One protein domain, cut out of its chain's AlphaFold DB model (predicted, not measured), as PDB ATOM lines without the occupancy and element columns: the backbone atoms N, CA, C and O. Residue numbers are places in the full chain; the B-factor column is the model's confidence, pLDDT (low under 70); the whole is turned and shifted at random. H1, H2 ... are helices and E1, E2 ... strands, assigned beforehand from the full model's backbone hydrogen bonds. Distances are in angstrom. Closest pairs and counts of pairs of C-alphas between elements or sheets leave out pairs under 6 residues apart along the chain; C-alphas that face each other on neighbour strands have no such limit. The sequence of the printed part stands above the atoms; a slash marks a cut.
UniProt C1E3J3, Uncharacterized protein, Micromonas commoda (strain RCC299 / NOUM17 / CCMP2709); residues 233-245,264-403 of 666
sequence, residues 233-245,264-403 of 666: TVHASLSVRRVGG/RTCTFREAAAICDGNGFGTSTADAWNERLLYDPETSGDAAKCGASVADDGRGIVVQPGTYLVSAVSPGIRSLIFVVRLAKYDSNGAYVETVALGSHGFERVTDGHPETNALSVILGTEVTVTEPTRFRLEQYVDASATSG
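What this domain is: This is residues 233 to 245 and 264 to 403 of the 666 residues of an uncharacterized protein of Micromonas commoda (strain RCC299 / NOUM17 / CCMP2709) (UniProt C1E3J3). Two strongly twisted sheets lie face to face as a sandwich, their strands crossed at 38 degrees: one sheet is made mostly of long strands, and the other is branched, with E11 pairing with E8 along one side and with the short strands E3 and E6 along the other. H1, a single turn, packs over E1, and the loop of residues 357 to 370 reaches far along the longest axis. The printed part has 153 residues with one named helix and eleven named strands, in the order E1 E2 E3 E4 H1 E5 E6 E7 E8 E9 E10 E11, and its class is mostly strand. The five-strand sheet has the order E4 E2 E1 E7 E10 and is antiparallel, as are the neighbour pairs of the branched sheet. The whole is compact, with a radius of gyration of the C-alphas of 15.3 A, yet elongated in outline, spanning 51 by 28 by 27 A.

Where its parts are: The branched sheet of six strands holds E11, residues 388 to 396, 25.3 A long; E8, residues 337 to 344, 21.5 A; E9, residues 350 to 356, 14.6 A; and the three-residue strands E3, residues 288 to 290, E5, residues 307 to 309, and E6, residues 316 to 318. The five-strand sheet holds E4, residues 294 to 299, 12.2 A; E2, residues 265 to 272, 22.2 A; E1, residues 233 to 244, 32.3 A; E7, residues 321 to 332, 34.6 A; and E10, residues 371 to 384, 36.2 A. H1, residues 302 to 305, is 5.2 A long. E1 begins at C-alpha 233 (105.311, 106.157, 92.721), E10 ends at C-alpha 384 (120.940, 131.883, 99.461), and E11 ends at C-alpha 396 (99.218, 123.675, 83.333). E1 bends by 55 degrees at residue 236, and E10 by 63 degrees at residue 381.

How they stand to each other: In the branched sheet, E8 lies on one side of E11, with N 342 and O 391 at 2.9 A, while E3, beside residues 393 to 395, and E6, beside residues 388 to 390, lie on the other side. N 289 and O 394 of E3 and E11 are 2.7 A apart, and N 316 and O 390 of E6 and E11 are 2.8 A apart. E8 and E9 form a hairpin, with N 343 and O 352 at 2.8 A; E5 and E6 form another, with N 308 and O 317 at 2.9 A. In the other sheet E4 and E10 are edge strands; within hydrogen-bond range are N 294 and O 269 of the neighbours E4 and E2 at 3.0 A, N 268 and O 238 of the neighbours E2 and E1 at 2.8 A, N 239 and O 326 of the neighbours E1 and E7 at 2.7 A, and N 327 and O 377 of the neighbours E7 and E10 at 2.8 A. Between the sheets, the closest C-alphas of E8 and E10 are those of Val 339 and Ser 375, 5.8 A apart. H1 is on the five-strand sheet, over E1, at a height over the sheet of 7.9 A; it is too short for any O i to N i+4 pair, and its one O i to N i+3 pair is not within range. E4 and E9 are apart.

The domain as a whole: The two C-alphas farthest apart, those of Gly 245 and Gly 367, are 51.6 A apart. Residues 246 to 263 are not printed, and C-alphas 245 and 264 are 11.7 A apart across the cut. The links E2 to E3 and E9 to E10 are long. The mean pLDDT of the printed part is 70.2; residues 271 to 289, 358 to 374 and 396 to 403 are among those under 70.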
ATOM      1  N   THR A 233     104.675 105.675  93.949       52.41
ATOM      2  CA  THR A 233     105.311 106.157  92.721       52.41
ATOM      3  C   THR A 233     105.900 107.545  92.961       52.41
ATOM      4  O   THR A 233     105.297 108.386  93.626       52.41
ATOM      5  N   VAL A 234     107.109 107.788  92.449       47.97
ATOM      6  CA  VAL A 234     107.755 109.106  92.518       47.97
ATOM      7  C   VAL A 234     107.221 109.963  91.371       47.97
ATOM      8  O   VAL A 234     107.436 109.639  90.205       47.97
ATOM      9  N   HIS A 235     106.527 111.053  91.701       66.38
ATOM     10  CA  HIS A 235     105.855 111.935  90.734       66.38
ATOM     11  C   HIS A 235     106.546 113.276  90.518       66.38
ATOM     12  O   HIS A 235     106.169 114.011  89.614       66.38
ATOM     13  N   ALA A 236     107.527 113.611  91.340       71.75
ATOM     14  CA  ALA A 236     108.451 114.709  91.127       71.75
ATOM     15  C   ALA A 236     109.681 114.472  92.003       71.75
ATOM     16  O   ALA A 236     109.597 113.826  93.050       71.75
ATOM     17  N   SER A 237     110.821 114.990  91.571       81.50
ATOM     18  CA  SER A 237     112.077 114.947  92.307       81.50
ATOM     19  C   SER A 237     112.739 116.315  92.238       81.50
ATOM     20  O   SER A 237     112.829 116.901  91.161       81.50
ATOM     21  N   LEU A 238     113.207 116.816  93.373       86.62
ATOM     22  CA  LEU A 238     113.987 118.038  93.506       86.62
ATOM     23  C   LEU A 238     115.284 117.685  94.232       86.62
ATOM     24  O   LEU A 238     115.257 117.308  95.395       86.62
ATOM     25  N   SER A 239     116.417 117.798  93.555       87.81
ATOM     26  CA  SER A 239     117.745 117.588  94.120       87.81
ATOM     27  C   SER A 239     118.424 118.926  94.385       87.81
ATOM     28  O   SER A 239     118.454 119.799  93.519       87.81
ATOM     29  N   VAL A 240     118.970 119.083  95.587       87.50
ATOM     30  CA  VAL A 240     119.717 120.258  96.036       87.50
ATOM     31  C   VAL A 240     121.093 119.793  96.494       87.50
ATOM     32  O   VAL A 240     121.214 119.094  97.500       87.50
ATOM     33  N   ARG A 241     122.136 120.191  95.763       87.25
ATOM     34  CA  ARG A 241     123.538 119.901  96.086       87.25
ATOM     35  C   ARG A 241     124.219 121.161  96.592       87.25
ATOM     36  O   ARG A 241     124.327 122.142  95.861       87.25
ATOM     37  N   ARG A 242     124.707 121.151  97.833       84.25
ATOM     38  CA  ARG A 242     125.476 122.277  98.375       84.25
ATOM     39  C   ARG A 242     126.880 122.280  97.780       84.25
ATOM     40  O   ARG A 242     127.630 121.323  97.968       84.25
ATOM     41  N   VAL A 243     127.245 123.367  97.106       80.62
ATOM     42  CA  VAL A 243     128.546 123.496  96.433       80.62
ATOM     43  C   VAL A 243     129.501 124.470  97.117       80.62
ATOM     44  O   VAL A 243     130.713 124.329  96.987       80.62
ATOM     45  N   GLY A 244     128.984 125.415  97.905       65.56
ATOM     46  CA  GLY A 244     129.807 126.381  98.626       65.56
ATOM     47  C   GLY A 244     129.081 127.027  99.802       65.56
ATOM     48  O   GLY A 244     127.852 127.048  99.864       65.56
ATOM     49  N   GLY A 245     129.853 127.553 100.753       59.34
ATOM     50  CA  GLY A 245     129.352 128.296 101.910       59.34
ATOM     51  C   GLY A 245     129.915 127.780 103.230       59.34
ATOM     52  O   GLY A 245     129.689 126.631 103.608       59.34
ATOM     53  N   ARG A 264     126.419 115.809 100.619       75.00
ATOM     54  CA  ARG A 264     126.034 117.219 100.385       75.00
ATOM     55  C   ARG A 264     124.823 117.396  99.475       75.00
ATOM     56  O   ARG A 264     124.443 118.535  99.192       75.00
ATOM     57  N   THR A 265     124.225 116.301  99.023       81.75
ATOM     58  CA  THR A 265     123.052 116.323  98.153       81.75
ATOM     59  C   THR A 265     121.833 115.860  98.934       81.75
ATOM     60  O   THR A 265     121.872 114.814  99.570       81.75
ATOM     61  N   CYS A 266     120.749 116.630  98.881       85.81
ATOM     62  CA  CYS A 266     119.435 116.207  99.352       85.81
ATOM     63  C   CYS A 266     118.486 116.091  98.174       85.81
ATOM     64  O   CYS A 266     118.345 117.035  97.400       85.81
ATOM     65  N   THR A 267     117.820 114.946  98.059       84.94
ATOM     66  CA  THR A 267     116.769 114.735  97.060       84.94
ATOM     67  C   THR A 267     115.417 114.661  97.749       84.94
ATOM     68  O   THR A 267     115.194 113.793  98.583       84.94
ATOM     69  N   PHE A 268     114.512 115.557  97.382       84.81
ATOM     70  CA  PHE A 268     113.137 115.630  97.856       84.81
ATOM     71  C   PHE A 268     112.222 115.033  96.796       84.81
ATOM     72  O   PHE A 268     112.327 115.386  95.621       84.81
ATOM     73  N   ARG A 269     111.332 114.126  97.193       79.00
ATOM     74  CA  ARG A 269     110.461 113.406  96.264       79.00
ATOM     75  C   ARG A 269     109.007 113.657  96.604       79.00
ATOM     76  O   ARG A 269     108.597 113.605  97.759       79.00
ATOM     77  N   GLU A 270     108.204 113.865  95.578       71.44
ATOM     78  CA  GLU A 270     106.765 113.721  95.711       71.44
ATOM     79  C   GLU A 270     106.419 112.242  95.582       71.44
ATOM     80  O   GLU A 270     106.433 111.671  94.489       71.44
ATOM     81  N   ALA A 271     106.149 111.619  96.724       59.97
ATOM     82  CA  ALA A 271     105.609 110.276  96.811       59.97
ATOM     83  C   ALA A 271     104.118 110.380  97.145       59.97
ATOM     84  O   ALA A 271     103.760 110.708  98.274       59.97
ATOM     85  N   ALA A 272     103.253 110.113  96.170       52.94
ATOM     86  CA  ALA A 272     101.818 110.015  96.404       52.94
ATOM     87  C   ALA A 272     101.425 108.538  96.520       52.94
ATOM     88  O   ALA A 272     101.873 107.709  95.724       52.94
ATOM     89  N   ALA A 273     100.591 108.207  97.508       41.06
ATOM     90  CA  ALA A 273      99.855 106.949  97.483       41.06
ATOM     91  C   ALA A 273      98.831 107.044  96.347       41.06
ATOM     92  O   ALA A 273      98.059 108.002  96.275       41.06
ATOM     93  N   ILE A 274      98.855 106.066  95.446       42.12
ATOM     94  CA  ILE A 274      98.021 106.042  94.239       42.12
ATOM     95  C   ILE A 274      96.517 106.071  94.591       42.12
ATOM     96  O   ILE A 274      95.711 106.537  93.784       42.12
ATOM     97  N   CYS A 275      96.137 105.645  95.802       34.28
ATOM     98  CA  CYS A 275      94.752 105.334  96.150       34.28
ATOM     99  C   CYS A 275      94.023 106.326  97.079       34.28
ATOM    100  O   CYS A 275      92.802 106.236  97.190       34.28
ATOM    101  N   ASP A 276      94.691 107.297  97.711       33.19
ATOM    102  CA  ASP A 276      94.067 108.022  98.839       33.19
ATOM    103  C   ASP A 276      93.201 109.234  98.455       33.19
ATOM    104  O   ASP A 276      92.654 109.912  99.323       33.19
ATOM    105  N   GLY A 277      93.065 109.561  97.166       36.81
ATOM    106  CA  GLY A 277      92.250 110.702  96.716       36.81
ATOM    107  C   GLY A 277      92.744 112.080  97.190       36.81
ATOM    108  O   GLY A 277      92.133 113.100  96.862       36.81
ATOM    109  N   ASN A 278      93.858 112.126  97.922       36.72
ATOM    110  CA  ASN A 278      94.553 113.339  98.316       36.72
ATOM    111  C   ASN A 278      95.299 113.881  97.089       36.72
ATOM    112  O   ASN A 278      96.179 113.225  96.540       36.72
ATOM    113  N   GLY A 279      94.879 115.054  96.612       44.25
ATOM    114  CA  GLY A 279      95.408 115.670  95.394       44.25
ATOM    115  C   GLY A 279      96.907 115.980  95.470       44.25
ATOM    116  O   GLY A 279      97.461 116.210  96.541       44.25
ATOM    117  N   PHE A 280      97.553 116.028  94.307       48.94
ATOM    118  CA  PHE A 280      99.002 116.199  94.128       48.94
ATOM    119  C   PHE A 280      99.428 117.677  94.196       48.94
ATOM    120  O   PHE A 280     100.230 118.147  93.392       48.94
ATOM    121  N   GLY A 281      98.815 118.437  95.108       49.25
ATOM    122  CA  GLY A 281      99.003 119.883  95.196       49.25
ATOM    123  C   GLY A 281      97.726 120.710  95.261       49.25
ATOM    124  O   GLY A 281      96.606 120.197  95.210       49.25
ATOM    125  N   THR A 282      97.918 122.027  95.352       47.03
ATOM    126  CA  THR A 282      96.863 123.034  95.177       47.03
ATOM    127  C   THR A 282      97.167 123.899  93.959       47.03
ATOM    128  O   THR A 282      98.292 124.375  93.810       47.03
ATOM    129  N   SER A 283      96.162 124.123  93.109       47.94
ATOM    130  CA  SER A 283      96.245 125.098  92.021       47.94
ATOM    131  C   SER A 283      96.312 126.504  92.607       47.94
ATOM    132  O   SER A 283      95.421 126.903  93.363       47.94
ATOM    133  N   THR A 284      97.346 127.261  92.260       49.59
ATOM    134  CA  THR A 284      97.380 128.702  92.528       49.59
ATOM    135  C   THR A 284      96.461 129.437  91.546       49.59
ATOM    136  O   THR A 284      96.055 128.884  90.522       49.59
ATOM    137  N   ALA A 285      96.116 130.689  91.854       42.78
ATOM    138  CA  ALA A 285      95.240 131.508  91.012       42.78
ATOM    139  C   ALA A 285      95.792 131.751  89.587       42.78
ATOM    140  O   ALA A 285      95.019 132.092  88.696       42.78
ATOM    141  N   ASP A 286      97.089 131.511  89.362       52.09
ATOM    142  CA  ASP A 286      97.805 131.832  88.122       52.09
ATOM    143  C   ASP A 286      98.149 130.590  87.270       52.09
ATOM    144  O   ASP A 286      99.118 130.606  86.512       52.09
ATOM    145  N   ALA A 287      97.389 129.497  87.410       58.72
ATOM    146  CA  ALA A 287      97.566 128.235  86.668       58.72
ATOM    147  C   ALA A 287      98.880 127.461  86.949       58.72
ATOM    148  O   ALA A 287      99.215 126.500  86.252       58.72
ATOM    149  N   TRP A 288      99.596 127.821  88.021       66.69
ATOM    150  CA  TRP A 288     100.717 127.044  88.560       66.69
ATOM    151  C   TRP A 288     100.242 126.133  89.701       66.69
ATOM    152  O   TRP A 288      99.637 126.595  90.667       66.69
ATOM    153  N   ASN A 289     100.524 124.839  89.607       69.25
ATOM    154  CA  ASN A 289     100.232 123.831  90.620       69.25
ATOM    155  C   ASN A 289     101.449 123.621  91.523       69.25
ATOM    156  O   ASN A 289     102.521 123.247  91.046       69.25
ATOM    157  N   GLU A 290     101.276 123.840  92.825       73.25
ATOM    158  CA  GLU A 290     102.311 123.565  93.828       73.25
ATOM    159  C   GLU A 290     102.484 122.052  93.993       73.25
ATOM    160  O   GLU A 290     101.510 121.365  94.294       73.25
ATOM    161  N   ARG A 291     103.701 121.522  93.839       73.81
ATOM    162  CA  ARG A 291     103.971 120.092  94.052       73.81
ATOM    163  C   ARG A 291     104.233 119.816  95.534       73.81
ATOM    164  O   ARG A 291     104.983 120.546  96.185       73.81
ATOM    165  N   LEU A 292     103.636 118.751  96.067       71.94
ATOM    166  CA  LEU A 292     103.833 118.341  97.461       71.94
ATOM    167  C   LEU A 292     105.094 117.484  97.565       71.94
ATOM    168  O   LEU A 292     105.089 116.292  97.267       71.94
ATOM    169  N   LEU A 293     106.202 118.099  97.967       71.88
ATOM    170  CA  LEU A 293     107.439 117.378  98.242       71.88
ATOM    171  C   LEU A 293     107.340 116.788  99.652       71.88
ATOM    172  O   LEU A 293     107.324 117.522 100.637       71.88
ATOM    173  N   TYR A 294     107.239 115.463  99.745       66.94
ATOM    174  CA  TYR A 294     107.103 114.767 101.021       66.94
ATOM    175  C   TYR A 294     108.467 114.335 101.561       66.94
ATOM    176  O   TYR A 294     109.383 114.011 100.804       66.94
ATOM    177  N   ASP A 295     108.571 114.270 102.888       62.62
ATOM    178  CA  ASP A 295     109.758 113.784 103.598       62.62
ATOM    179  C   ASP A 295     109.562 112.356 104.132       62.62
ATOM    180  O   ASP A 295     109.019 112.165 105.225       62.62
ATOM    181  N   PRO A 296     109.922 111.320 103.352       46.38
ATOM    182  CA  PRO A 296     110.541 110.167 104.018       46.38
ATOM    183  C   PRO A 296     111.641 109.453 103.213       46.38
ATOM    184  O   PRO A 296     112.197 108.471 103.691       46.38
ATOM    185  N   GLU A 297     111.976 109.922 102.011       52.97
ATOM    186  CA  GLU A 297     113.123 109.417 101.240       52.97
ATOM    187  C   GLU A 297     114.041 110.564 100.826       52.97
ATOM    188  O   GLU A 297     114.503 110.645  99.685       52.97
ATOM    189  N   THR A 298     114.304 111.473 101.762       55.22
ATOM    190  CA  THR A 298     115.453 112.365 101.655       55.22
ATOM    191  C   THR A 298     116.714 111.503 101.621       55.22
ATOM    192  O   THR A 298     117.261 111.094 102.641       55.22
ATOM    193  N   SER A 299     117.183 111.161 100.418       60.28
ATOM    194  CA  SER A 299     118.514 110.586 100.239       60.28
ATOM    195  C   SER A 299     119.512 111.722 100.470       60.28
ATOM    196  O   SER A 299     119.877 112.429  99.529       60.28
ATOM    197  N   GLY A 300     119.830 111.990 101.734       62.19
ATOM    198  CA  GLY A 300     120.707 113.082 102.136       62.19
ATOM    199  C   GLY A 300     120.502 113.492 103.590       62.19
ATOM    200  O   GLY A 300     119.396 113.453 104.118       62.19
ATOM    201  N   ASP A 301     121.584 113.902 104.244       74.25
ATOM    202  CA  ASP A 301     121.522 114.495 105.576       74.25
ATOM    203  C   ASP A 301     121.216 115.991 105.428       74.25
ATOM    204  O   ASP A 301     122.051 116.753 104.928       74.25
ATOM    205  N   ALA A 302     120.026 116.415 105.869       78.50
ATOM    206  CA  ALA A 302     119.585 117.811 105.831       78.50
ATOM    207  C   ALA A 302     120.603 118.767 106.479       78.50
ATOM    208  O   ALA A 302     120.789 119.894 106.006       78.50
ATOM    209  N   ALA A 303     121.315 118.317 107.520       77.50
ATOM    210  CA  ALA A 303     122.349 119.108 108.177       77.50
ATOM    211  C   ALA A 303     123.577 119.324 107.277       77.50
ATOM    212  O   ALA A 303     124.225 120.368 107.357       77.50
ATOM    213  N   LYS A 304     123.888 118.367 106.399       78.81
ATOM    214  CA  LYS A 304     125.045 118.426 105.495       78.81
ATOM    215  C   LYS A 304     124.719 119.128 104.180       78.81
ATOM    216  O   LYS A 304     125.489 119.983 103.735       78.81
ATOM    217  N   CYS A 305     123.575 118.816 103.579       84.06
ATOM    218  CA  CYS A 305     123.137 119.461 102.346       84.06
ATOM    219  C   CYS A 305     122.545 120.853 102.593       84.06
ATOM    220  O   CYS A 305     122.408 121.598 101.640       84.06
ATOM    221  N   GLY A 306     122.187 121.228 103.829       89.00
ATOM    222  CA  GLY A 306     121.630 122.543 104.160       89.00
ATOM    223  C   GLY A 306     120.238 122.809 103.580       89.00
ATOM    224  O   GLY A 306     119.918 123.967 103.323       89.00
ATOM    225  N   ALA A 307     119.433 121.771 103.352       90.44
ATOM    226  CA  ALA A 307     118.067 121.875 102.852       90.44
ATOM    227  C   ALA A 307     117.145 120.900 103.601       90.44
ATOM    228  O   ALA A 307     117.542 119.776 103.900       90.44
ATOM    229  N   SER A 308     115.914 121.315 103.887       90.44
ATOM    230  CA  SER A 308     114.886 120.497 104.544       90.44
ATOM    231  C   SER A 308     113.519 120.743 103.913       90.44
ATOM    232  O   SER A 308     113.321 121.765 103.262       90.44
ATOM    233  N   VAL A 309     112.550 119.850 104.123       87.12
ATOM    234  CA  VAL A 309     111.154 120.134 103.749       87.12
ATOM    235  C   VAL A 309     110.626 121.290 104.608       87.12
ATOM    236  O   VAL A 309     110.998 121.431 105.775       87.12
ATOM    237  N   ALA A 310     109.832 122.177 104.008       86.19
ATOM    238  CA  ALA A 310     109.203 123.286 104.719       86.19
ATOM    239  C   ALA A 310     108.100 122.778 105.663       86.19
ATOM    240  O   ALA A 310     107.443 121.783 105.371       86.19
ATOM    241  N   ASP A 311     107.846 123.494 106.763       83.50
ATOM    242  CA  ASP A 311     106.860 123.084 107.781       83.50
ATOM    243  C   ASP A 311     105.430 122.910 107.231       83.50
ATOM    244  O   ASP A 311     104.608 122.219 107.828       83.50
ATOM    245  N   ASP A 312     105.118 123.550 106.099       77.62
ATOM    246  CA  ASP A 312     103.826 123.448 105.416       77.62
ATOM    247  C   ASP A 312     103.717 122.233 104.475       77.62
ATOM    248  O   ASP A 312     102.639 121.981 103.937       77.62
ATOM    249  N   GLY A 313     104.809 121.486 104.265       74.62
ATOM    250  CA  GLY A 313     104.896 120.354 103.337       74.62
ATOM    251  C   GLY A 313     104.814 120.740 101.854       74.62
ATOM    252  O   GLY A 313     104.691 119.866 100.999       74.62
ATOM    253  N   ARG A 314     104.853 122.037 101.523       73.69
ATOM    254  CA  ARG A 314     104.611 122.560 100.163       73.69
ATOM    255  C   ARG A 314     105.881 123.027  99.461       73.69
ATOM    256  O   ARG A 314     105.813 123.780  98.495       73.69
ATOM    257  N   GLY A 315     107.048 122.624  99.950       86.75
ATOM    258  CA  GLY A 315     108.329 123.039  99.399       86.75
ATOM    259  C   GLY A 315     109.497 122.662 100.294       86.75
ATOM    260  O   GLY A 315     109.387 121.798 101.163       86.75
ATOM    261  N   ILE A 316     110.618 123.340 100.086       90.62
ATOM    262  CA  ILE A 316     111.846 123.164 100.855       90.62
ATOM    263  C   ILE A 316     112.301 124.488 101.461       90.62
ATOM    264  O   ILE A 316     112.067 125.559 100.902       90.62
ATOM    265  N   VAL A 317     112.979 124.417 102.600       92.69
ATOM    266  CA  VAL A 317     113.745 125.512 103.191       92.69
ATOM    267  C   VAL A 317     115.217 125.218 102.957       92.69
ATOM    268  O   VAL A 317     115.720 124.171 103.356       92.69
ATOM    269  N   VAL A 318     115.911 126.155 102.327       92.56
ATOM    270  CA  VAL A 318     117.346 126.069 102.061       92.56
ATOM    271  C   VAL A 318     118.058 127.086 102.945       92.56
ATOM    272  O   VAL A 318     117.660 128.248 103.025       92.56
ATOM    273  N   GLN A 319     119.087 126.629 103.649       93.88
ATOM    274  CA  GLN A 319     119.917 127.448 104.527       93.88
ATOM    275  C   GLN A 319     120.845 128.369 103.717       93.88
ATOM    276  O   GLN A 319     120.981 128.203 102.506       93.88
ATOM    277  N   PRO A 320     121.508 129.351 104.349       93.06
ATOM    278  CA  PRO A 320     122.492 130.172 103.658       93.06
ATOM    279  C   PRO A 320     123.645 129.352 103.046       93.06
ATOM    280  O   PRO A 320     124.284 128.525 103.709       93.06
ATOM    281  N   GLY A 321     123.942 129.613 101.776       87.69
ATOM    282  CA  GLY A 321     124.953 128.904 100.995       87.69
ATOM    283  C   GLY A 321     124.740 129.031  99.488       87.69
ATOM    284  O   GLY A 321     123.791 129.662  99.027       87.69
ATOM    285  N   THR A 322     125.630 128.410  98.721       85.75
ATOM    286  CA  THR A 322     125.500 128.255  97.270       85.75
ATOM    287  C   THR A 322     125.173 126.803  96.953       85.75
ATOM    288  O   THR A 322     125.822 125.875  97.452       85.75
ATOM    289  N   TYR A 323     124.159 126.618  96.116       87.31
ATOM    290  CA  TYR A 323     123.545 125.336  95.812       87.31
ATOM    291  C   TYR A 323     123.421 125.145  94.309       87.31
ATOM    292  O   TYR A 323     123.177 126.106  93.592       87.31
ATOM    293  N   LEU A 324     123.517 123.904  93.848       84.56
ATOM    294  CA  LEU A 324     123.049 123.493  92.532       84.56
ATOM    295  C   LEU A 324     121.730 122.756  92.701       84.56
ATOM    296  O   LEU A 324     121.646 121.791  93.464       84.56
ATOM    297  N   VAL A 325     120.706 123.224  91.999       87.00
ATOM    298  CA  VAL A 325     119.352 122.690  92.092       87.00
ATOM    299  C   VAL A 325     118.945 122.067  90.766       87.00
ATOM    300  O   VAL A 325     118.980 122.719  89.721       87.00
ATOM    301  N   SER A 326     118.522 120.810  90.824       85.88
ATOM    302  CA  SER A 326     117.961 120.076  89.693       85.88
ATOM    303  C   SER A 326     116.570 119.585  90.054       85.88
ATOM    304  O   SER A 326     116.345 119.146  91.175       85.88
ATOM    305  N   ALA A 327     115.633 119.610  89.118       84.19
ATOM    306  CA  ALA A 327     114.297 119.084  89.344       84.19
ATOM    307  C   ALA A 327     113.808 118.303  88.134       84.19
ATOM    308  O   ALA A 327     114.136 118.632  87.000       84.19
ATOM    309  N   VAL A 328     112.993 117.291  88.381       79.00
ATOM    310  CA  VAL A 328     112.277 116.531  87.362       79.00
ATOM    311  C   VAL A 328     110.840 116.418  87.832       79.00
ATOM    312  O   VAL A 328     110.592 115.969  88.950       79.00
ATOM    313  N   SER A 329     109.886 116.808  87.000       75.31
ATOM    314  CA  SER A 329     108.469 116.651  87.314       75.31
ATOM    315  C   SER A 329     107.724 116.150  86.078       75.31
ATOM    316  O   SER A 329     107.800 116.777  85.023       75.31
ATOM    317  N   PRO A 330     107.067 114.983  86.163       68.75
ATOM    318  CA  PRO A 330     106.116 114.529  85.160       68.75
ATOM    319  C   PRO A 330     104.752 115.219  85.260       68.75
ATOM    320  O   PRO A 330     104.258 115.549  86.344       68.75
ATOM    321  N   GLY A 331     104.119 115.349  84.100       61.00
ATOM    322  CA  GLY A 331     102.734 115.742  83.896       61.00
ATOM    323  C   GLY A 331     101.949 114.674  83.174       61.00
ATOM    324  O   GLY A 331     102.504 113.905  82.399       61.00
ATOM    325  N   ILE A 332     100.645 114.664  83.412       54.50
ATOM    326  CA  ILE A 332      99.683 113.818  82.711       54.50
ATOM    327  C   ILE A 332      98.677 114.757  82.035       54.50
ATOM    328  O   ILE A 332      98.275 115.751  82.642       54.50
ATOM    329  N   ARG A 333      98.273 114.443  80.798       54.28
ATOM    330  CA  ARG A 333      97.245 115.157  80.013       54.28
ATOM    331  C   ARG A 333      97.524 116.656  79.844       54.28
ATOM    332  O   ARG A 333      96.610 117.473  79.933       54.28
ATOM    333  N   SER A 334      98.778 117.038  79.618       52.97
ATOM    334  CA  SER A 334      99.153 118.445  79.445       52.97
ATOM    335  C   SER A 334      99.875 118.653  78.118       52.97
ATOM    336  O   SER A 334     100.885 118.008  77.859       52.97
ATOM    337  N   LEU A 335      99.326 119.540  77.278       49.97
ATOM    338  CA  LEU A 335      99.930 119.964  76.005       49.97
ATOM    339  C   LEU A 335     101.032 121.012  76.207       49.97
ATOM    340  O   LEU A 335     101.965 121.085  75.417       49.97
ATOM    341  N   ILE A 336     100.905 121.827  77.260       53.94
ATOM    342  CA  ILE A 336     101.894 122.823  77.669       53.94
ATOM    343  C   ILE A 336     102.226 122.565  79.133       53.94
ATOM    344  O   ILE A 336     101.493 122.949  80.044       53.94
ATOM    345  N   PHE A 337     103.362 121.910  79.323       66.00
ATOM    346  CA  PHE A 337     103.907 121.506  80.603       66.00
ATOM    347  C   PHE A 337     105.242 122.205  80.903       66.00
ATOM    348  O   PHE A 337     106.272 121.903  80.298       66.00
ATOM    349  N   VAL A 338     105.248 123.134  81.858       70.62
ATOM    350  CA  VAL A 338     106.467 123.838  82.291       70.62
ATOM    351  C   VAL A 338     106.581 123.745  83.801       70.62
ATOM    352  O   VAL A 338     105.593 123.906  84.508       70.62
ATOM    353  N   VAL A 339     107.782 123.502  84.312       79.19
ATOM    354  CA  VAL A 339     108.039 123.474  85.756       79.19
ATOM    355  C   VAL A 339     108.929 124.644  86.130       79.19
ATOM    356  O   VAL A 339     109.812 125.021  85.371       79.19
ATOM    357  N   ARG A 340     108.713 125.235  87.300       85.12
ATOM    358  CA  ARG A 340     109.565 126.285  87.847       85.12
ATOM    359  C   ARG A 340     109.965 125.977  89.279       85.12
ATOM    360  O   ARG A 340     109.200 125.390  90.041       85.12
ATOM    361  N   LEU A 341     111.156 126.425  89.649       89.06
ATOM    362  CA  LEU A 341     111.570 126.570  91.034       89.06
ATOM    363  C   LEU A 341     111.288 128.015  91.443       89.06
ATOM    364  O   LEU A 341     111.979 128.938  91.002       89.06
ATOM    365  N   ALA A 342     110.260 128.210  92.256       88.12
ATOM    366  CA  ALA A 342     109.836 129.521  92.723       88.12
ATOM    367  C   ALA A 342     110.374 129.789  94.132       88.12
ATOM    368  O   ALA A 342     110.318 128.921  95.004       88.12
ATOM    369  N   LYS A 343     110.885 131.000  94.361       91.25
ATOM    370  CA  LYS A 343     111.264 131.506  95.680       91.25
ATOM    371  C   LYS A 343     110.049 132.107  96.369       91.25
ATOM    372  O   LYS A 343     109.300 132.871  95.763       91.25
ATOM    373  N   TYR A 344     109.925 131.807  97.652       89.75
ATOM    374  CA  TYR A 344     108.859 132.275  98.522       89.75
ATOM    375  C   TYR A 344     109.431 132.984  99.748       89.75
ATOM    376  O   TYR A 344     110.488 132.610 100.262       89.75
ATOM    377  N   ASP A 345     108.727 134.010 100.220       88.00
ATOM    378  CA  ASP A 345     109.074 134.696 101.462       88.00
ATOM    379  C   ASP A 345     108.613 133.898 102.701       88.00
ATOM    380  O   ASP A 345     107.987 132.834 102.615       88.00
ATOM    381  N   SER A 346     108.915 134.413 103.895       84.00
ATOM    382  CA  SER A 346     108.505 133.784 105.158       84.00
ATOM    383  C   SER A 346     106.985 133.708 105.345       84.00
ATOM    384  O   SER A 346     106.509 132.859 106.099       84.00
ATOM    385  N   ASN A 347     106.225 134.571 104.665       86.00
ATOM    386  CA  ASN A 347     104.763 134.613 104.708       86.00
ATOM    387  C   ASN A 347     104.122 133.662 103.685       86.00
ATOM    388  O   ASN A 347     102.900 133.528 103.665       86.00
ATOM    389  N   GLY A 348     104.926 132.998 102.849       82.06
ATOM    390  CA  GLY A 348     104.437 132.143 101.776       82.06
ATOM    391  C   GLY A 348     103.943 132.923 100.557       82.06
ATOM    392  O   GLY A 348     103.195 132.361  99.760       82.06
ATOM    393  N   ALA A 349     104.357 134.182 100.386       85.25
ATOM    394  CA  ALA A 349     104.130 134.942  99.163       85.25
ATOM    395  C   ALA A 349     105.217 134.640  98.120       85.25
ATOM    396  O   ALA A 349     106.400 134.527  98.455       85.25
ATOM    397  N   TYR A 350     104.807 134.516  96.855       85.56
ATOM    398  CA  TYR A 350     105.720 134.347  95.725       85.56
ATOM    399  C   TYR A 350     106.628 135.578  95.594       85.56
ATOM    400  O   TYR A 350     106.149 136.712  95.610       85.56
ATOM    401  N   VAL A 351     107.933 135.348  95.445       86.88
ATOM    402  CA  VAL A 351     108.946 136.398  95.273       86.88
ATOM    403  C   VAL A 351     109.430 136.436  93.829       86.88
ATOM    404  O   VAL A 351     109.307 137.460  93.163       86.88
ATOM    405  N   GLU A 352     109.986 135.327  93.336       84.31
ATOM    406  CA  GLU A 352     110.567 135.244  91.992       84.31
ATOM    407  C   GLU A 352     110.669 133.798  91.487       84.31
ATOM    408  O   GLU A 352     110.671 132.843  92.266       84.31
ATOM    409  N   THR A 353     110.806 133.635  90.170       82.75
ATOM    410  CA  THR A 353     111.148 132.354  89.543       82.75
ATOM    411  C   THR A 353     112.663 132.263  89.435       82.75
ATOM    412  O   THR A 353     113.280 133.023  88.695       82.75
ATOM    413  N   VAL A 354     113.256 131.326  90.170       82.62
ATOM    414  CA  VAL A 354     114.713 131.149  90.265       82.62
ATOM    415  C   VAL A 354     115.221 130.264  89.136       82.62
ATOM    416  O   VAL A 354     116.284 130.495  88.564       82.62
ATOM    417  N   ALA A 355     114.439 129.244  88.793       80.31
ATOM    418  CA  ALA A 355     114.729 128.359  87.684       80.31
ATOM    419  C   ALA A 355     113.440 128.014  86.946       80.31
ATOM    420  O   ALA A 355     112.392 127.844  87.565       80.31
ATOM    421  N   LEU A 356     113.539 127.881  85.629       77.75
ATOM    422  CA  LEU A 356     112.470 127.395  84.772       77.75
ATOM    423  C   LEU A 356     112.992 126.138  84.080       77.75
ATOM    424  O   LEU A 356     114.146 126.102  83.648       77.75
ATOM    425  N   GLY A 357     112.173 125.101  84.058       71.31
ATOM    426  CA  GLY A 357     112.455 123.838  83.408       71.31
ATOM    427  C   GLY A 357     112.018 123.873  81.955       71.31
ATOM    428  O   GLY A 357     111.088 124.591  81.584       71.31
ATOM    429  N   SER A 358     112.683 123.083  81.119       63.91
ATOM    430  CA  SER A 358     112.250 122.903  79.735       63.91
ATOM    431  C   SER A 358     110.955 122.105  79.693       63.91
ATOM    432  O   SER A 358     110.787 121.161  80.467       63.91
ATOM    433  N   HIS A 359     110.057 122.446  78.775       59.22
ATOM    434  CA  HIS A 359     108.975 121.544  78.398       59.22
ATOM    435  C   HIS A 359     109.586 120.237  77.883       59.22
ATOM    436  O   HIS A 359     110.652 120.250  77.265       59.22
ATOM    437  N   GLY A 360     108.961 119.089  78.117       53.09
ATOM    438  CA  GLY A 360     109.542 117.852  77.618       53.09
ATOM    439  C   GLY A 360     108.560 116.720  77.419       53.09
ATOM    440  O   GLY A 360     107.479 116.682  77.997       53.09
ATOM    441  N   PHE A 361     109.018 115.860  76.510       50.00
ATOM    442  CA  PHE A 361     108.545 114.550  76.083       50.00
ATOM    443  C   PHE A 361     107.055 114.278  76.221       50.00
ATOM    444  O   PHE A 361     106.602 113.995  77.315       50.00
ATOM    445  N   GLU A 362     106.343 114.224  75.101       51.38
ATOM    446  CA  GLU A 362     104.959 113.766  75.043       51.38
ATOM    447  C   GLU A 362     104.905 112.312  74.557       51.38
ATOM    448  O   GLU A 362     105.167 112.025  73.385       51.38
ATOM    449  N   ARG A 363     104.525 111.371  75.434       43.78
ATOM    450  CA  ARG A 363     104.121 110.032  74.973       43.78
ATOM    451  C   ARG A 363     102.617 110.002  74.764       43.78
ATOM    452  O   ARG A 363     101.869 109.839  75.721       43.78
ATOM    453  N   VAL A 364     102.190 110.090  73.508       47.41
ATOM    454  CA  VAL A 364     100.825 109.717  73.116       47.41
ATOM    455  C   VAL A 364     100.721 108.192  73.206       47.41
ATOM    456  O   VAL A 364     101.374 107.482  72.438       47.41
ATOM    457  N   THR A 365      99.967 107.671  74.173       44.19
ATOM    458  CA  THR A 365      99.624 106.241  74.233       44.19
ATOM    459  C   THR A 365      98.347 105.983  73.438       44.19
ATOM    460  O   THR A 365      97.341 106.647  73.666       44.19
ATOM    461  N   ASP A 366      98.357 105.019  72.517       40.06
ATOM    462  CA  ASP A 366      97.165 104.698  71.726       40.06
ATOM    463  C   ASP A 366      96.043 104.158  72.630       40.06
ATOM    464  O   ASP A 366      96.234 103.206  73.386       40.06
ATOM    465  N   GLY A 367      94.864 104.781  72.552       44.53
ATOM    466  CA  GLY A 367      93.648 104.379  73.274       44.53
ATOM    467  C   GLY A 367      93.195 105.349  74.365       44.53
ATOM    468  O   GLY A 367      92.017 105.361  74.715       44.53
ATOM    469  N   HIS A 368      94.087 106.223  74.829       45.12
ATOM    470  CA  HIS A 368      93.771 107.298  75.760       45.12
ATOM    471  C   HIS A 368      94.555 108.544  75.323       45.12
ATOM    472  O   HIS A 368      95.777 108.449  75.234       45.12
ATOM    473  N   PRO A 369      93.921 109.703  75.045       48.44
ATOM    474  CA  PRO A 369      94.602 110.954  74.659       48.44
ATOM    475  C   PRO A 369      95.420 111.566  75.817       48.44
ATOM    476  O   PRO A 369      95.552 112.778  75.956       48.44
ATOM    477  N   GLU A 370      95.926 110.722  76.706       50.50
ATOM    478  CA  GLU A 370      96.620 111.068  77.924       50.50
ATOM    479  C   GLU A 370      98.097 111.196  77.604       50.50
ATOM    480  O   GLU A 370      98.835 110.224  77.471       50.50
ATOM    481  N   THR A 371      98.502 112.441  77.419       50.50
ATOM    482  CA  THR A 371      99.863 112.826  77.105       50.50
ATOM    483  C   THR A 371     100.669 112.875  78.393       50.50
ATOM    484  O   THR A 371     100.415 113.701  79.268       50.50
ATOM    485  N   ASN A 372     101.630 111.967  78.555       54.44
ATOM    486  CA  ASN A 372     102.584 112.077  79.659       54.44
ATOM    487  C   ASN A 372     103.704 113.016  79.224       54.44
ATOM    488  O   ASN A 372     104.382 112.688  78.251       54.44
ATOM    489  N   ALA A 373     103.853 114.139  79.928       62.31
ATOM    490  CA  ALA A 373     104.885 115.158  79.751       62.31
ATOM    491  C   ALA A 373     105.964 115.041  80.842       62.31
ATOM    492  O   ALA A 373     105.685 114.567  81.943       62.31
ATOM    493  N   LEU A 374     107.192 115.493  80.583       67.06
ATOM    494  CA  LEU A 374     108.263 115.591  81.581       67.06
ATOM    495  C   LEU A 374     108.961 116.945  81.474       67.06
ATOM    496  O   LEU A 374     109.504 117.255  80.425       67.06
ATOM    497  N   SER A 375     109.043 117.719  82.554       73.44
ATOM    498  CA  SER A 375     109.862 118.938  82.601       73.44
ATOM    499  C   SER A 375     111.036 118.752  83.543       73.44
ATOM    500  O   SER A 375     110.926 118.092  84.582       73.44
ATOM    501  N   VAL A 376     112.168 119.335  83.155       75.94
ATOM    502  CA  VAL A 376     113.440 119.190  83.855       75.94
ATOM    503  C   VAL A 376     114.076 120.558  84.074       75.94
ATOM    504  O   VAL A 376     114.203 121.351  83.144       75.94
ATOM    505  N   ILE A 377     114.517 120.806  85.303       79.94
ATOM    506  CA  ILE A 377     115.439 121.875  85.687       79.94
ATOM    507  C   ILE A 377     116.809 121.218  85.875       79.94
ATOM    508  O   ILE A 377     116.944 120.339  86.722       79.94
ATOM    509  N   LEU A 378     117.825 121.624  85.110       76.88
ATOM    510  CA  LEU A 378     119.194 121.121  85.283       76.88
ATOM    511  C   LEU A 378     120.055 122.106  86.073       76.88
ATOM    512  O   LEU A 378     120.172 123.263  85.666       76.88
ATOM    513  N   GLY A 379     120.687 121.618  87.145       73.12
ATOM    514  CA  GLY A 379     121.921 122.151  87.733       73.12
ATOM    515  C   GLY A 379     121.969 123.668  87.914       73.12
ATOM    516  O   GLY A 379     123.005 124.281  87.659       73.12
ATOM    517  N   THR A 380     120.851 124.284  88.301       79.62
ATOM    518  CA  THR A 380     120.743 125.740  88.411       79.62
ATOM    519  C   THR A 380     121.411 126.207  89.697       79.62
ATOM    520  O   THR A 380     121.037 125.765  90.782       79.62
ATOM    521  N   GLU A 381     122.398 127.095  89.574       82.75
ATOM    522  CA  GLU A 381     123.079 127.680  90.727       82.75
ATOM    523  C   GLU A 381     122.163 128.678  91.445       82.75
ATOM    524  O   GLU A 381     121.640 129.618  90.846       82.75
ATOM    525  N   VAL A 382     121.984 128.478  92.747       85.31
ATOM    526  CA  VAL A 382     121.185 129.331  93.622       85.31
ATOM    527  C   VAL A 382     122.045 129.741  94.806       85.31
ATOM    528  O   VAL A 382     122.544 128.897  95.549       85.31
ATOM    529  N   THR A 383     122.211 131.050  94.996       87.69
ATOM    530  CA  THR A 383     122.868 131.601  96.186       87.69
ATOM    531  C   THR A 383     121.817 132.120  97.153       87.69
ATOM    532  O   THR A 383     120.984 132.958  96.811       87.69
ATOM    533  N   VAL A 384     121.875 131.611  98.377       90.62
ATOM    534  CA  VAL A 384     120.940 131.883  99.461       90.62
ATOM    535  C   VAL A 384     121.695 132.613 100.568       90.62
ATOM    536  O   VAL A 384     122.684 132.101 101.092       90.62
ATOM    537  N   THR A 385     121.264 133.823 100.921       89.94
ATOM    538  CA  THR A 385     121.913 134.651 101.959       89.94
ATOM    539  C   THR A 385     121.249 134.530 103.327       89.94
ATOM    540  O   THR A 385     121.877 134.784 104.349       89.94
ATOM    541  N   GLU A 386     119.986 134.121 103.353       91.38
ATOM    542  CA  GLU A 386     119.164 133.894 104.540       91.38
ATOM    543  C   GLU A 386     118.288 132.657 104.300       91.38
ATOM    544  O   GLU A 386     118.015 132.361 103.135       91.38
ATOM    545  N   PRO A 387     117.844 131.925 105.340       93.56
ATOM    546  CA  PRO A 387     116.977 130.764 105.157       93.56
ATOM    547  C   PRO A 387     115.798 131.086 104.229       93.56
ATOM    548  O   PRO A 387     114.958 131.926 104.544       93.56
ATOM    549  N   THR A 388     115.764 130.444 103.062       94.50
ATOM    550  CA  THR A 388     114.857 130.796 101.963       94.50
ATOM    551  C   THR A 388     113.969 129.614 101.618       94.50
ATOM    552  O   THR A 388     114.434 128.475 101.562       94.50
ATOM    553  N   ARG A 389     112.684 129.881 101.368       93.88
ATOM    554  CA  ARG A 389     111.729 128.866 100.925       93.88
ATOM    555  C   ARG A 389     111.719 128.771  99.406       93.88
ATOM    556  O   ARG A 389     111.629 129.789  98.721       93.88
ATOM    557  N   PHE A 390     111.749 127.547  98.898       92.69
ATOM    558  CA  PHE A 390     111.529 127.256  97.489       92.69
ATOM    559  C   PHE A 390     110.381 126.270  97.322       92.69
ATOM    560  O   PHE A 390     110.241 125.332  98.107       92.69
ATOM    561  N   ARG A 391     109.582 126.459  96.274       90.31
ATOM    562  CA  ARG A 391     108.537 125.522  95.858       90.31
ATOM    563  C   ARG A 391     108.800 125.072  94.431       90.31
ATOM    564  O   ARG A 391     109.207 125.873  93.587       90.31
ATOM    565  N   LEU A 392     108.584 123.785  94.181       86.25
ATOM    566  CA  LEU A 392     108.526 123.256  92.827       86.25
ATOM    567  C   LEU A 392     107.089 123.408  92.340       86.25
ATOM    568  O   LEU A 392     106.163 122.877  92.952       86.25
ATOM    569  N   GLU A 393     106.908 124.149  91.258       83.19
ATOM    570  CA  GLU A 393     105.588 124.461  90.726       83.19
ATOM    571  C   GLU A 393     105.495 124.081  89.266       83.19
ATOM    572  O   GLU A 393     106.469 124.166  88.523       83.19
ATOM    573  N   GLN A 394     104.304 123.693  88.847       76.94
ATOM    574  CA  GLN A 394     104.049 123.216  87.503       76.94
ATOM    575  C   GLN A 394     102.949 124.043  86.852       76.94
ATOM    576  O   GLN A 394     101.820 124.055  87.332       76.94
ATOM    577  N   TYR A 395     103.253 124.682  85.732       71.31
ATOM    578  CA  TYR A 395     102.253 125.323  84.901       71.31
ATOM    579  C   TYR A 395     101.451 124.269  84.154       71.31
ATOM    580  O   TYR A 395     102.018 123.352  83.550       71.31
ATOM    581  N   VAL A 396     100.135 124.425  84.183       60.91
ATOM    582  CA  VAL A 396      99.218 123.675  83.333       60.91
ATOM    583  C   VAL A 396      98.325 124.687  82.654       60.91
ATOM    584  O   VAL A 396      97.635 125.443  83.332       60.91
ATOM    585  N   ASP A 397      98.339 124.701  81.323       56.66
ATOM    586  CA  ASP A 397      97.445 125.573  80.571       56.66
ATOM    587  C   ASP A 397      95.981 125.296  80.956       56.66
ATOM    588  O   ASP A 397      95.470 124.185  80.794       56.66
ATOM    589  N   ALA A 398      95.317 126.326  81.486       48.72
ATOM    590  CA  ALA A 398      93.925 126.287  81.916       48.72
ATOM    591  C   ALA A 398      92.947 126.039  80.751       48.72
ATOM    592  O   ALA A 398      91.793 125.688  80.995       48.72
ATOM    593  N   SER A 399      93.396 126.196  79.498       43.59
ATOM    594  CA  SER A 399      92.614 125.896  78.294       43.59
ATOM    595  C   SER A 399      92.412 124.393  78.046       43.59
ATOM    596  O   SER A 399      91.537 124.011  77.265       43.59
ATOM    597  N   ALA A 400      93.161 123.525  78.738       46.03
ATOM    598  CA  ALA A 400      92.919 122.090  78.722       46.03
ATOM    599  C   ALA A 400      91.563 121.802  79.391       46.03
ATOM    600  O   ALA A 400      91.450 121.689  80.610       46.03
ATOM    601  N   THR A 401      90.516 121.652  78.579       38.22
ATOM    602  CA  THR A 401      89.131 121.343  78.988       38.22
ATOM    603  C   THR A 401      88.990 120.026  79.768       38.22
ATOM    604  O   THR A 401      87.931 119.743  80.324       38.22
ATOM    605  N   SER A 402      90.066 119.244  79.862       40.16
ATOM    606  CA  SER A 402      90.204 118.018  80.648       40.16
ATOM    607  C   SER A 402      91.363 118.069  81.650       40.16
ATOM    608  O   SER A 402      91.866 117.012  82.028       40.16
ATOM    609  N   GLY A 403      91.791 119.270  82.065       38.66
ATOM    610  CA  GLY A 403      92.905 119.532  82.977       38.66
ATOM    611  C   GLY A 403      92.719 118.939  84.376       38.66
ATOM    612  O   GLY A 403      92.656 119.659  85.371       38.66
TER     613      GLY A 403